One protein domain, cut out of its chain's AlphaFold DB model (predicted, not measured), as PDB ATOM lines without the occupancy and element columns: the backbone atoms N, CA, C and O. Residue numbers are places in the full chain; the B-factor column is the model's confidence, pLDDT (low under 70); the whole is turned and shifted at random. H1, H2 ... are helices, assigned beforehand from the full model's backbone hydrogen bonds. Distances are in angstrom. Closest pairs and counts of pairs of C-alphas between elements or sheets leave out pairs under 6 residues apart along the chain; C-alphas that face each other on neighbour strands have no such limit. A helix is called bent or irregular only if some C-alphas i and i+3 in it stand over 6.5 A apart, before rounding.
ATOM      1  N   ALA A  12      32.755  -6.913   3.643       87.88
ATOM      2  CA  ALA A  12      33.682  -7.624   2.763       87.88
ATOM      3  C   ALA A  12      34.326  -8.847   3.445       87.88
ATOM      4  O   ALA A  12      34.570  -9.861   2.800       87.88
ATOM      5  N   GLN A  13      34.575  -8.768   4.754       88.31
ATOM      6  CA  GLN A  13      35.126  -9.865   5.552       88.31
ATOM      7  C   GLN A  13      34.067 -10.927   5.864       88.31
ATOM      8  O   GLN A  13      34.381 -12.114   5.879       88.31
ATOM      9  N   ALA A  14      32.811 -10.517   6.049       87.56
ATOM     10  CA  ALA A  14      31.683 -11.424   6.232       87.56
ATOM     11  C   ALA A  14      31.475 -12.372   5.035       87.56
ATOM     12  O   ALA A  14      31.096 -13.530   5.213       87.56
ATOM     13  N   ALA A  15      31.777 -11.912   3.817       88.38
ATOM     14  CA  ALA A  15      31.688 -12.733   2.609       88.38
ATOM     15  C   ALA A  15      32.734 -13.866   2.556       88.38
ATOM     16  O   ALA A  15      32.510 -14.870   1.885       88.38
ATOM     17  N   LEU A  16      33.850 -13.725   3.278       90.12
ATOM     18  CA  LEU A  16      34.954 -14.692   3.323       90.12
ATOM     19  C   LEU A  16      34.769 -15.777   4.400       90.12
ATOM     20  O   LEU A  16      35.676 -16.571   4.625       90.12
ATOM     21  N   ILE A  17      33.632 -15.816   5.101       90.06
ATOM     22  CA  ILE A  17      33.371 -16.810   6.152       90.06
ATOM     23  C   ILE A  17      33.005 -18.167   5.516       90.06
ATOM     24  O   ILE A  17      32.084 -18.202   4.690       90.06
ATOM     25  N   PRO A  18      33.640 -19.287   5.927       90.19
ATOM     26  CA  PRO A  18      34.642 -19.417   6.996       90.19
ATOM     27  C   PRO A  18      36.075 -19.111   6.529       90.19
ATOM     28  O   PRO A  18      36.534 -19.636   5.517       90.19
ATOM     29  N   SER A  19      36.823 -18.318   7.309       91.81
ATOM     30  CA  SER A  19      38.227 -17.992   7.000       91.81
ATOM     31  C   SER A  19      39.161 -18.159   8.207       91.81
ATOM     32  O   SER A  19      38.846 -17.697   9.306       91.81
ATOM     33  N   PRO A  20      40.349 -18.770   8.017       90.88
ATOM     34  CA  PRO A  20      41.306 -19.010   9.100       90.88
ATOM     35  C   PRO A  20      42.107 -17.766   9.498       90.88
ATOM     36  O   PRO A  20      42.739 -17.751  10.550       90.88
ATOM     37  N   SER A  21      42.122 -16.731   8.656       91.62
ATOM     38  CA  SER A  21      42.849 -15.483   8.905       91.62
ATOM     39  C   SER A  21      42.093 -14.518   9.817       91.62
ATOM     40  O   SER A  21      42.694 -13.575  10.332       91.62
ATOM     41  N   LEU A  22      40.790 -14.731  10.018       91.56
ATOM     42  CA  LEU A  22      39.958 -13.876  10.847       91.56
ATOM     43  C   LEU A  22      39.736 -14.477  12.242       91.56
ATOM     44  O   LEU A  22      39.700 -15.696  12.403       91.56
ATOM     45  N   PRO A  23      39.540 -13.634  13.270       92.38
ATOM     46  CA  PRO A  23      39.205 -14.114  14.604       92.38
ATOM     47  C   PRO A  23      37.905 -14.940  14.587       92.38
ATOM     48  O   PRO A  23      36.900 -14.525  14.013       92.38
ATOM     49  N   LEU A  24      37.927 -16.118  15.222       92.94
ATOM     50  CA  LEU A  24      36.814 -17.082  15.214       92.94
ATOM     51  C   LEU A  24      35.559 -16.557  15.926       92.94
ATOM     52  O   LEU A  24      34.443 -16.773  15.460       92.94
ATOM     53  N   ALA A  25      35.736 -15.845  17.042       92.38
ATOM     54  CA  ALA A  25      34.631 -15.333  17.851       92.38
ATOM     55  C   ALA A  25      33.677 -14.401  17.074       92.38
ATOM     56  O   ALA A  25      32.483 -14.696  17.046       92.38
ATOM     57  N   PRO A  26      34.148 -13.332  16.395       93.50
ATOM     58  CA  PRO A  26      33.255 -12.464  15.637       93.50
ATOM     59  C   PRO A  26      32.629 -13.163  14.424       93.50
ATOM     60  O   PRO A  26      31.494 -12.849  14.074       93.50
ATOM     61  N   GLN A  27      33.317 -14.135  13.804       94.50
ATOM     62  CA  GLN A  27      32.734 -14.935  12.716       94.50
ATOM     63  C   GLN A  27      31.524 -15.739  13.209       94.50
ATOM     64  O   GLN A  27      30.481 -15.741  12.560       94.50
ATOM     65  N   LEU A  28      31.640 -16.367  14.384       94.94
ATOM     66  CA  LEU A  28      30.560 -17.133  15.005       94.94
ATOM     67  C   LEU A  28      29.384 -16.222  15.372       94.94
ATOM     68  O   LEU A  28      28.246 -16.514  15.008       94.94
ATOM     69  N   THR A  29      29.648 -15.086  16.025       94.50
ATOM     70  CA  THR A  29      28.581 -14.137  16.375       94.50
ATOM     71  C   THR A  29      27.875 -13.600  15.138       94.50
ATOM     72  O   THR A  29      26.659 -13.483  15.158       94.50
ATOM     73  N   HIS A  30      28.610 -13.332  14.054       94.62
ATOM     74  CA  HIS A  30      28.032 -12.850  12.802       94.62
ATOM     75  C   HIS A  30      27.135 -13.899  12.126       94.62
ATOM     76  O   HIS A  30      26.042 -13.576  11.668       94.62
ATOM     77  N   LEU A  31      27.561 -15.167  12.077       95.38
ATOM     78  CA  LEU A  31      26.717 -16.245  11.547       95.38
ATOM     79  C   LEU A  31      25.458 -16.445  12.401       95.38
ATOM     80  O   LEU A  31      24.374 -16.625  11.854       95.38
ATOM     81  N   LEU A  32      25.573 -16.349  13.729       95.69
ATOM     82  CA  LEU A  32      24.413 -16.430  14.618       95.69
ATOM     83  C   LEU A  32      23.453 -15.257  14.427       95.69
ATOM     84  O   LEU A  32      22.248 -15.483  14.366       95.69
ATOM     85  N   THR A  33      23.951 -14.024  14.283       95.56
ATOM     86  CA  THR A  33      23.081 -12.870  14.011       95.56
ATOM     87  C   THR A  33      22.366 -13.029  12.673       95.56
ATOM     88  O   THR A  33      21.152 -12.855  12.615       95.56
ATOM     89  N   GLN A  34      23.067 -13.477  11.625       95.44
ATOM     90  CA  GLN A  34      22.444 -13.762  10.328       95.44
ATOM     91  C   GLN A  34      21.378 -14.858  10.422       95.44
ATOM     92  O   GLN A  34      20.294 -14.717   9.862       95.44
ATOM     93  N   PHE A  35      21.640 -15.926  11.176       96.88
ATOM     94  CA  PHE A  35      20.655 -16.978  11.413       96.88
ATOM     95  C   PHE A  35      19.413 -16.443  12.142       96.88
ATOM     96  O   PHE A  35      18.279 -16.762  11.773       96.88
ATOM     97  N   THR A  36      19.598 -15.590  13.155       97.06
ATOM     98  CA  THR A  36      18.471 -14.952  13.853       97.06
ATOM     99  C   THR A  36      17.682 -14.012  12.943       97.06
ATOM    100  O   THR A  36      16.457 -14.009  12.987       97.06
ATOM    101  N   GLU A  37      18.347 -13.265  12.062       96.44
ATOM    102  CA  GLU A  37      17.683 -12.381  11.101       96.44
ATOM    103  C   GLU A  37      16.865 -13.175  10.075       96.44
ATOM    104  O   GLU A  37      15.683 -12.884   9.879       96.44
ATOM    105  N   LEU A  38      17.446 -14.220   9.476       95.62
ATOM    106  CA  LEU A  38      16.763 -15.077   8.500       95.62
ATOM    107  C   LEU A  38      15.578 -15.829   9.115       95.62
ATOM    108  O   LEU A  38      14.516 -15.925   8.500       95.62
ATOM    109  N   SER A  39      15.720 -16.328  10.346       96.00
ATOM    110  CA  SER A  39      14.612 -16.987  11.045       96.00
ATOM    111  C   SER A  39      13.473 -16.014  11.360       96.00
ATOM    112  O   SER A  39      12.313 -16.346  11.116       96.00
ATOM    113  N   LEU A  40      13.770 -14.792  11.815       96.19
ATOM    114  CA  LEU A  40      12.754 -13.755  12.026       96.19
ATOM    115  C   LEU A  40      12.047 -13.364  10.719       96.19
ATOM    116  O   LEU A  40      10.824 -13.213  10.712       96.19
ATOM    117  N   GLN A  41      12.783 -13.248   9.610       94.25
ATOM    118  CA  GLN A  41      12.205 -12.994   8.285       94.25
ATOM    119  C   GLN A  41      11.275 -14.132   7.846       94.25
ATOM    120  O   GLN A  41      10.155 -13.875   7.403       94.25
ATOM    121  N   LEU A  42      11.694 -15.385   8.034       93.00
ATOM    122  CA  LEU A  42      10.882 -16.562   7.730       93.00
ATOM    123  C   LEU A  42       9.585 -16.580   8.548       93.00
ATOM    124  O   LEU A  42       8.505 -16.772   7.987       93.00
ATOM    125  N   PHE A  43       9.661 -16.313   9.856       92.88
ATOM    126  CA  PHE A  43       8.476 -16.217  10.713       92.88
ATOM    127  C   PHE A  43       7.559 -15.056  10.320       92.88
ATOM    128  O   PHE A  43       6.335 -15.209  10.342       92.88
ATOM    129  N   SER A  44       8.122 -13.912   9.927       92.44
ATOM    130  CA  SER A  44       7.350 -12.763   9.447       92.44
ATOM    131  C   SER A  44       6.578 -13.095   8.166       92.44
ATOM    132  O   SER A  44       5.378 -12.827   8.092       92.44
ATOM    133  N   LEU A  45       7.220 -13.759   7.197       91.50
ATOM    134  CA  LEU A  45       6.580 -14.182   5.947       91.50
ATOM    135  C   LEU A  45       5.483 -15.227   6.171       91.50
ATOM    136  O   LEU A  45       4.412 -15.123   5.574       91.50
ATOM    137  N   LEU A  46       5.715 -16.198   7.061       88.69
ATOM    138  CA  LEU A  46       4.700 -17.189   7.436       88.69
ATOM    139  C   LEU A  46       3.493 -16.539   8.124       88.69
ATOM    140  O   LEU A  46       2.352 -16.905   7.850       88.69
ATOM    141  N   SER A  47       3.735 -15.543   8.978       90.12
ATOM    142  CA  SER A  47       2.676 -14.817   9.689       90.12
ATOM    143  C   SER A  47       1.856 -13.909   8.763       90.12
ATOM    144  O   SER A  47       0.693 -13.633   9.047       90.12
ATOM    145  N   ALA A  48       2.431 -13.463   7.642       84.94
ATOM    146  CA  ALA A  48       1.780 -12.573   6.680       84.94
ATOM    147  C   ALA A  48       0.798 -13.275   5.713       84.94
ATOM    148  O   ALA A  48       0.174 -12.587   4.905       84.94
ATOM    149  N   SER A  49       0.648 -14.611   5.781       63.00
ATOM    150  CA  SER A  49      -0.429 -15.425   5.168       63.00
ATOM    151  C   SER A  49      -0.933 -14.944   3.788       63.00
ATOM    152  O   SER A  49      -2.139 -14.859   3.539       63.00
ATOM    153  N   THR A  50      -0.030 -14.618   2.862       70.44
ATOM    154  CA  THR A  50      -0.387 -14.240   1.485       70.44
ATOM    155  C   THR A  50      -0.028 -15.376   0.521       70.44
ATOM    156  O   THR A  50       1.067 -15.928   0.612       70.44
ATOM    157  N   PRO A  51      -0.912 -15.748  -0.425       65.25
ATOM    158  CA  PRO A  51      -0.721 -16.921  -1.287       65.25
ATOM    159  C   PRO A  51       0.495 -16.830  -2.230       65.25
ATOM    160  O   PRO A  51       0.953 -17.856  -2.724       65.25
ATOM    161  N   SER A  52       1.068 -15.636  -2.434       63.78
ATOM    162  CA  SER A  52       2.313 -15.432  -3.197       63.78
ATOM    163  C   SER A  52       3.603 -15.623  -2.379       63.78
ATOM    164  O   SER A  52       4.693 -15.497  -2.930       63.78
ATOM    165  N   ALA A  53       3.518 -15.928  -1.077       63.75
ATOM    166  CA  ALA A  53       4.684 -16.056  -0.196       63.75
ATOM    167  C   ALA A  53       5.543 -17.313  -0.460       63.75
ATOM    168  O   ALA A  53       6.689 -17.373  -0.015       63.75
ATOM    169  N   SER A  54       5.035 -18.300  -1.209       67.19
ATOM    170  CA  SER A  54       5.731 -19.573  -1.467       67.19
ATOM    171  C   SER A  54       7.019 -19.431  -2.288       67.19
ATOM    172  O   SER A  54       7.935 -20.230  -2.121       67.19
ATOM    173  N   ALA A  55       7.125 -18.407  -3.141       72.56
ATOM    174  CA  ALA A  55       8.342 -18.148  -3.913       72.56
ATOM    175  C   ALA A  55       9.461 -17.513  -3.062       72.56
ATOM    176  O   ALA A  55      10.638 -17.709  -3.353       72.56
ATOM    177  N   GLY A  56       9.107 -16.771  -2.005       79.31
ATOM    178  CA  GLY A  56      10.072 -16.095  -1.131       79.31
ATOM    179  C   GLY A  56      10.705 -17.012  -0.083       79.31
ATOM    180  O   GLY A  56      11.856 -16.812   0.293       79.31
ATOM    181  N   THR A  57       9.993 -18.049   0.366       86.94
ATOM    182  CA  THR A  57      10.494 -18.965   1.403       86.94
ATOM    183  C   THR A  57      11.584 -19.906   0.893       86.94
ATOM    184  O   THR A  57      12.503 -20.213   1.647       86.94
ATOM    185  N   ALA A  58      11.538 -20.315  -0.381       89.25
ATOM    186  CA  ALA A  58      12.558 -21.175  -0.989       89.25
ATOM    187  C   ALA A  58      13.966 -20.553  -0.922       89.25
ATOM    188  O   ALA A  58      14.909 -21.218  -0.499       89.25
ATOM    189  N   ALA A  59      14.091 -19.258  -1.237       91.12
ATOM    190  CA  ALA A  59      15.366 -18.545  -1.164       91.12
ATOM    191  C   ALA A  59      15.934 -18.501   0.267       91.12
ATOM    192  O   ALA A  59      17.135 -18.676   0.460       91.12
ATOM    193  N   ILE A  60      15.070 -18.335   1.276       93.56
ATOM    194  CA  ILE A  60      15.487 -18.315   2.686       93.56
ATOM    195  C   ILE A  60      15.966 -19.699   3.136       93.56
ATOM    196  O   ILE A  60      16.953 -19.793   3.864       93.56
ATOM    197  N   TYR A  61      15.314 -20.780   2.693       94.44
ATOM    198  CA  TYR A  61      15.780 -22.140   2.984       94.44
ATOM    199  C   TYR A  61      17.156 -22.421   2.370       94.44
ATOM    200  O   TYR A  61      18.015 -22.983   3.049       94.44
ATOM    201  N   ASP A  62      17.394 -21.980   1.132       95.62
ATOM    202  CA  ASP A  62      18.699 -22.118   0.477       95.62
ATOM    203  C   ASP A  62      19.797 -21.324   1.202       95.62
ATOM    204  O   ASP A  62      20.931 -21.790   1.336       95.62
ATOM    205  N   GLU A  63      19.488 -20.117   1.683       95.31
ATOM    206  CA  GLU A  63      20.422 -19.315   2.482       95.31
ATOM    207  C   GLU A  63      20.708 -19.941   3.847       95.31
ATOM    208  O   GLU A  63      21.862 -19.967   4.277       95.31
ATOM    209  N   LEU A  64      19.691 -20.503   4.501       95.81
ATOM    210  CA  LEU A  64      19.838 -21.173   5.789       95.81
ATOM    211  C   LEU A  64      20.672 -22.455   5.668       95.81
ATOM    212  O   LEU A  64      21.534 -22.693   6.510       95.81
ATOM    213  N   ALA A  65      20.500 -23.225   4.587       96.56
ATOM    214  CA  ALA A  65      21.338 -24.387   4.286       96.56
ATOM    215  C   ALA A  65      22.814 -23.998   4.070       96.56
ATOM    216  O   ALA A  65      23.714 -24.635   4.614       96.56
ATOM    217  N   LYS A  66      23.078 -22.902   3.341       96.12
ATOM    218  CA  LYS A  66      24.444 -22.365   3.171       96.12
ATOM    219  C   LYS A  66      25.039 -21.871   4.491       96.12
ATOM    220  O   LYS A  66      26.246 -21.974   4.696       96.12
ATOM    221  N   LEU A  67      24.226 -21.281   5.366       96.56
ATOM    222  CA  LEU A  67      24.669 -20.816   6.681       96.56
ATOM    223  C   LEU A  67      25.047 -22.004   7.572       96.56
ATOM    224  O   LEU A  67      26.095 -21.959   8.212       96.56
ATOM    225  N   ASP A  68      24.258 -23.080   7.549       97.19
ATOM    226  CA  ASP A  68      24.554 -24.320   8.273       97.19
ATOM    227  C   ASP A  68      25.878 -24.951   7.812       97.19
ATOM    228  O   ASP A  68      26.746 -25.248   8.633       97.19
ATOM    229  N   GLU A  69      26.112 -25.030   6.498       96.94
ATOM    230  CA  GLU A  69      27.389 -25.503   5.944       96.94
ATOM    231  C   GLU A  69      28.578 -24.645   6.424       96.94
ATOM    232  O   GLU A  69      29.611 -25.168   6.858       96.94
ATOM    233  N   LYS A  70      28.423 -23.312   6.421       96.75
ATOM    234  CA  LYS A  70      29.446 -22.388   6.941       96.75
ATOM    235  C   LYS A  70      29.685 -22.576   8.437       96.75
ATOM    236  O   LYS A  70      30.835 -22.505   8.875       96.75
ATOM    237  N   LEU A  71      28.630 -22.805   9.217       96.25
ATOM    238  CA  LEU A  71      28.716 -23.031  10.656       96.25
ATOM    239  C   LEU A  71      29.433 -24.349  10.956       96.25
ATOM    240  O   LEU A  71      30.351 -24.357  11.775       96.25
ATOM    241  N   ALA A  72      29.096 -25.430  10.249       96.75
ATOM    242  CA  ALA A  72      29.785 -26.712  10.359       96.75
ATOM    243  C   ALA A  72      31.285 -26.577  10.033       96.75
ATOM    244  O   ALA A  72      32.138 -27.049  10.792       96.75
ATOM    245  N   GLY A  73      31.625 -25.851   8.961       96.38
ATOM    246  CA  GLY A  73      33.014 -25.540   8.611       96.38
ATOM    247  C   GLY A  73      33.743 -24.729   9.692       96.38
ATOM    248  O   GLY A  73      34.895 -25.020  10.026       96.38
ATOM    249  N   LEU A  74      33.068 -23.745  10.293       96.50
ATOM    250  CA  LEU A  74      33.619 -22.955  11.394       96.50
ATOM    251  C   LEU A  74      33.840 -23.807  12.656       96.50
ATOM    252  O   LEU A  74      34.875 -23.673  13.305       96.50
ATOM    253  N   MET A  75      32.913 -24.708  12.994       96.44
ATOM    254  CA  MET A  75      33.060 -25.616  14.137       96.44
ATOM    255  C   MET A  75      34.266 -26.545  13.972       96.44
ATOM    256  O   MET A  75      35.070 -26.662  14.899       96.44
ATOM    257  N   ALA A  76      34.468 -27.116  12.781       96.88
ATOM    258  CA  ALA A  76      35.653 -27.924  12.487       96.88
ATOM    259  C   ALA A  76      36.960 -27.128  12.693       96.88
ATOM    260  O   ALA A  76      37.927 -27.632  13.274       96.88
ATOM    261  N   MET A  77      36.974 -25.853  12.285       96.62
ATOM    262  CA  MET A  77      38.112 -24.953  12.498       96.62
ATOM    263  C   MET A  77      38.338 -24.638  13.984       96.62
ATOM    264  O   MET A  77      39.484 -24.609  14.438       96.62
ATOM    265  N   VAL A  78      37.270 -24.442  14.765       96.69
ATOM    266  CA  VAL A  78      37.355 -24.242  16.223       96.69
ATOM    267  C   VAL A  78      37.950 -25.474  16.900       96.69
ATOM    268  O   VAL A  78      38.842 -25.339  17.736       96.69
ATOM    269  N   GLU A  79      37.513 -26.677  16.534       97.25
ATOM    270  CA  GLU A  79      38.061 -27.918  17.086       97.25
ATOM    271  C   GLU A  79      39.543 -28.100  16.749       97.25
ATOM    272  O   GLU A  79      40.336 -28.541  17.586       97.25
ATOM    273  N   GLU A  80      39.946 -27.772  15.521       97.31
ATOM    274  CA  GLU A  80      41.352 -27.790  15.132       97.31
ATOM    275  C   GLU A  80      42.165 -26.753  15.917       97.31
ATOM    276  O   GLU A  80      43.225 -27.077  16.461       97.31
ATOM    277  N   HIS A  81      41.650 -25.530  16.052       96.56
ATOM    278  CA  HIS A  81      42.274 -24.483  16.853       96.56
ATOM    279  C   HIS A  81      42.434 -24.919  18.314       96.56
ATOM    280  O   HIS A  81      43.518 -24.790  18.875       96.56
ATOM    281  N   GLN A  82      41.401 -25.501  18.928       97.38
ATOM    282  CA  GLN A  82      41.474 -26.018  20.294       97.38
ATOM    283  C   GLN A  82      42.498 -27.151  20.433       97.38
ATOM    284  O   GLN A  82      43.237 -27.192  21.415       97.38
ATOM    285  N   ARG A  83      42.587 -28.061  19.455       98.44
ATOM    286  CA  ARG A  83      43.622 -29.109  19.436       98.44
ATOM    287  C   ARG A  83      45.027 -28.510  19.381       98.44
ATOM    288  O   ARG A  83      45.894 -28.920  20.152       98.44
ATOM    289  N   ARG A  84      45.249 -27.520  18.510       97.88
ATOM    290  CA  ARG A  84      46.527 -26.794  18.409       97.88
ATOM    291  C   ARG A  84      46.839 -26.028  19.696       97.88
ATOM    292  O   ARG A  84      47.966 -26.099  20.171       97.88
ATOM    293  N   TRP A  85      45.846 -25.377  20.297       97.56
ATOM    294  CA  TRP A  85      45.982 -24.652  21.559       97.56
ATOM    295  C   TRP A  85      46.430 -25.563  22.706       97.56
ATOM    296  O   TRP A  85      47.442 -25.284  23.339       97.56
ATOM    297  N   ARG A  86      45.776 -26.717  22.904       98.56
ATOM    298  CA  ARG A  86      46.191 -27.703  23.923       98.56
ATOM    299  C   ARG A  86      47.626 -28.190  23.705       98.56
ATOM    300  O   ARG A  86      48.369 -28.402  24.659       98.56
ATOM    301  N   ARG A  87      48.039 -28.362  22.443       98.62
ATOM    302  CA  ARG A  87      49.427 -28.713  22.107       98.62
ATOM    303  C   ARG A  87      50.399 -27.596  22.493       98.62
ATOM    304  O   ARG A  87      51.458 -27.899  23.031       98.62
ATOM    305  N   ILE A  88      50.047 -26.336  22.239       98.44
ATOM    306  CA  ILE A  88      50.850 -25.175  22.648       98.44
ATOM    307  C   ILE A  88      50.965 -25.122  24.171       98.44
ATOM    308  O   ILE A  88      52.074 -25.001  24.677       98.44
ATOM    309  N   GLU A  89      49.867 -25.281  24.910       98.56
ATOM    310  CA  GLU A  89      49.892 -25.302  26.379       98.56
ATOM    311  C   GLU A  89      50.809 -26.402  26.921       98.56
ATOM    312  O   GLU A  89      51.604 -26.148  27.828       98.56
ATOM    313  N   LYS A  90      50.761 -27.601  26.327       98.62
ATOM    314  CA  LYS A  90      51.666 -28.697  26.684       98.62
ATOM    315  C   LYS A  90      53.134 -28.320  26.450       98.62
ATOM    316  O   LYS A  90      53.943 -28.474  27.358       98.62
ATOM    317  N   LEU A  91      53.462 -27.784  25.272       98.62
ATOM    318  CA  LEU A  91      54.824 -27.345  24.938       98.62
ATOM    319  C   LEU A  91      55.309 -26.225  25.868       98.62
ATOM    320  O   LEU A  91      56.455 -26.237  26.301       98.62
ATOM    321  N   VAL A  92      54.439 -25.279  26.227       98.62
ATOM    322  CA  VAL A  92      54.753 -24.230  27.209       98.62
ATOM    323  C   VAL A  92      55.046 -24.840  28.582       98.62
ATOM    324  O   VAL A  92      55.962 -24.388  29.266       98.62
ATOM    325  N   GLY A  93      54.297 -25.868  28.988       98.50
ATOM    326  CA  GLY A  93      54.575 -26.629  30.208       98.50
ATOM    327  C   GLY A  93      55.938 -27.326  30.170       98.50
ATOM    328  O   GLY A  93      56.701 -27.219  31.127       98.50
ATOM    329  N   GLU A  94      56.271 -27.976  29.053       98.69
ATOM    330  CA  GLU A  94      57.567 -28.637  28.845       98.69
ATOM    331  C   GLU A  94      58.727 -27.631  28.916       98.69
ATOM    332  O   GLU A  94      59.682 -27.856  29.659       98.69
ATOM    333  N   VAL A  95      58.618 -26.480  28.240       98.62
ATOM    334  CA  VAL A  95      59.629 -25.408  28.306       98.62
ATOM    335  C   VAL A  95      59.831 -24.936  29.746       98.62
ATOM    336  O   VAL A  95      60.965 -24.906  30.220       98.62
ATOM    337  N   LYS A  96      58.753 -24.655  30.488       98.69
ATOM    338  CA  LYS A  96      58.849 -24.250  31.900       98.69
ATOM    339  C   LYS A  96      59.555 -25.298  32.762       98.69
ATOM    340  O   LYS A  96      60.428 -24.944  33.548       98.69
ATOM    341  N   ALA A  97      59.235 -26.579  32.578       98.50
ATOM    342  CA  ALA A  97      59.898 -27.661  33.301       98.50
ATOM    343  C   ALA A  97      61.404 -27.728  32.980       98.50
ATOM    344  O   ALA A  97      62.222 -27.907  33.885       98.50
ATOM    345  N   THR A  98      61.790 -27.526  31.714       98.62
ATOM    346  CA  THR A  98      63.212 -27.471  31.336       98.62
ATOM    347  C   THR A  98      63.937 -26.269  31.943       98.62
ATOM    348  O   THR A  98      65.056 -26.417  32.432       98.62
ATOM    349  N   GLU A  99      63.296 -25.098  32.002       98.62
ATOM    350  CA  GLU A  99      63.859 -23.906  32.645       98.62
ATOM    351  C   GLU A  99      64.048 -24.098  34.153       98.62
ATOM    352  O   GLU A  99      65.054 -23.666  34.714       98.62
ATOM    353  N   GLU A 100      63.099 -24.750  34.826       98.62
ATOM    354  CA  GLU A 100      63.224 -25.097  36.243       98.62
ATOM    355  C   GLU A 100      64.378 -26.076  36.486       98.62
ATOM    356  O   GLU A 100      65.150 -25.888  37.428       98.62
ATOM    357  N   GLY A 101      64.534 -27.083  35.623       98.44
ATOM    358  CA  GLY A 101      65.667 -28.007  35.662       98.44
ATOM    359  C   GLY A 101      67.005 -27.284  35.493       98.44
ATOM    360  O   GLY A 101      67.925 -27.487  36.286       98.44
ATOM    361  N   TRP A 102      67.094 -26.375  34.520       98.69
ATOM    362  CA  TRP A 102      68.285 -25.556  34.303       98.69
ATOM    363  C   TRP A 102      68.608 -24.666  35.511       98.69
ATOM    364  O   TRP A 102      69.747 -24.654  35.976       98.69
ATOM    365  N   LYS A 103      67.607 -23.983  36.086       98.75
ATOM    366  CA  LYS A 103      67.784 -23.150  37.290       98.75
ATOM    367  C   LYS A 103      68.311 -23.960  38.472       98.75
ATOM    368  O   LYS A 103      69.245 -23.514  39.134       98.75
ATOM    369  N   LYS A 104      67.757 -25.153  38.711       98.62
ATOM    370  CA  LYS A 104      68.241 -26.072  39.755       98.62
ATOM    371  C   LYS A 104      69.685 -26.505  39.501       98.62
ATOM    372  O   LYS A 104      70.481 -26.514  40.432       98.62
ATOM    373  N   GLY A 105      70.040 -26.801  38.250       98.50
ATOM    374  CA  GLY A 105      71.415 -27.135  37.869       98.50
ATOM    375  C   GLY A 105      72.401 -26.005  38.171       98.50
ATOM    376  O   GLY A 105      73.428 -26.231  38.806       98.50
ATOM    377  N   VAL A 106      72.060 -24.769  37.794       98.81
ATOM    378  CA  VAL A 106      72.888 -23.585  38.081       98.81
ATOM    379  C   VAL A 106      73.026 -23.344  39.588       98.81
ATOM    380  O   VAL A 106      74.124 -23.050  40.056       98.81
ATOM    381  N   GLN A 107      71.945 -23.502  40.358       98.62
ATOM    382  CA  GLN A 107      71.983 -23.399  41.821       98.62
ATOM    383  C   GLN A 107      72.901 -24.459  42.438       98.62
ATOM    384  O   GLN A 107      73.789 -24.108  43.210       98.62
ATOM    385  N   GLY A 108      72.773 -25.723  42.023       98.69
ATOM    386  CA  GLY A 108      73.639 -26.803  42.498       98.69
ATOM    387  C   GLY A 108      75.116 -26.570  42.170       98.69
ATOM    388  O   GLY A 108      75.980 -26.794  43.013       98.69
ATOM    389  N   MET A 109      75.429 -26.041  40.981       98.69
ATOM    390  CA  MET A 109      76.803 -25.651  40.637       98.69
ATOM    391  C   MET A 109      77.322 -24.516  41.525       98.69
ATOM    392  O   MET A 109      78.479 -24.541  41.940       98.69
TER     393      MET A 109
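Overview. This is residues 12 to 109 of the 282 residues of the protein "Mediator of RNA polymerase II transcription subunit 4" of Leucosporidium creatinivorum (UniProt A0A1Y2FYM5). A lopsided helical hairpin: the shorter helix H1 lies beside the first part of the very long H2, whose residues 82 to 109 stick out alone as an arm and make much of the length. The 98 printed residues hold two named helices, H1 then H2, and no named strand: all helix. The whole is an extended rod, with a radius of gyration of the C-alphas of 24.0 A and spans of 88 by 20 by 20 A.

Along the chain. Residues 12 to 23 hold no named element. H1, residues 24 to 47, begins at C-alpha 24 (36.814, -17.082, 15.214) and is 34.7 A long. H2, residues 51 to 109, is 88.6 A long and ends at C-alpha 109 (76.803, -25.651, 40.637). H2 is irregular, but only just: C-alphas 51 and 54 are 7.0 A apart.

Arrangement. H1 and H2 form a helical hairpin, opposite ways at a shallow tilt of 19 degrees. H2 touches H1 with residues 53 to 78 alone; the closest C-alphas, of Leu 45 and Ala 53, are 6.7 A apart. Every O i to N i+4 pair is within hydrogen-bond range in H1, and 50 of 55 in H2.

Size, cuts and confidence. The printed part has no cut, and the H1 to H2 link is tight. Residues 49 and 51 to 54 have pLDDT under 70.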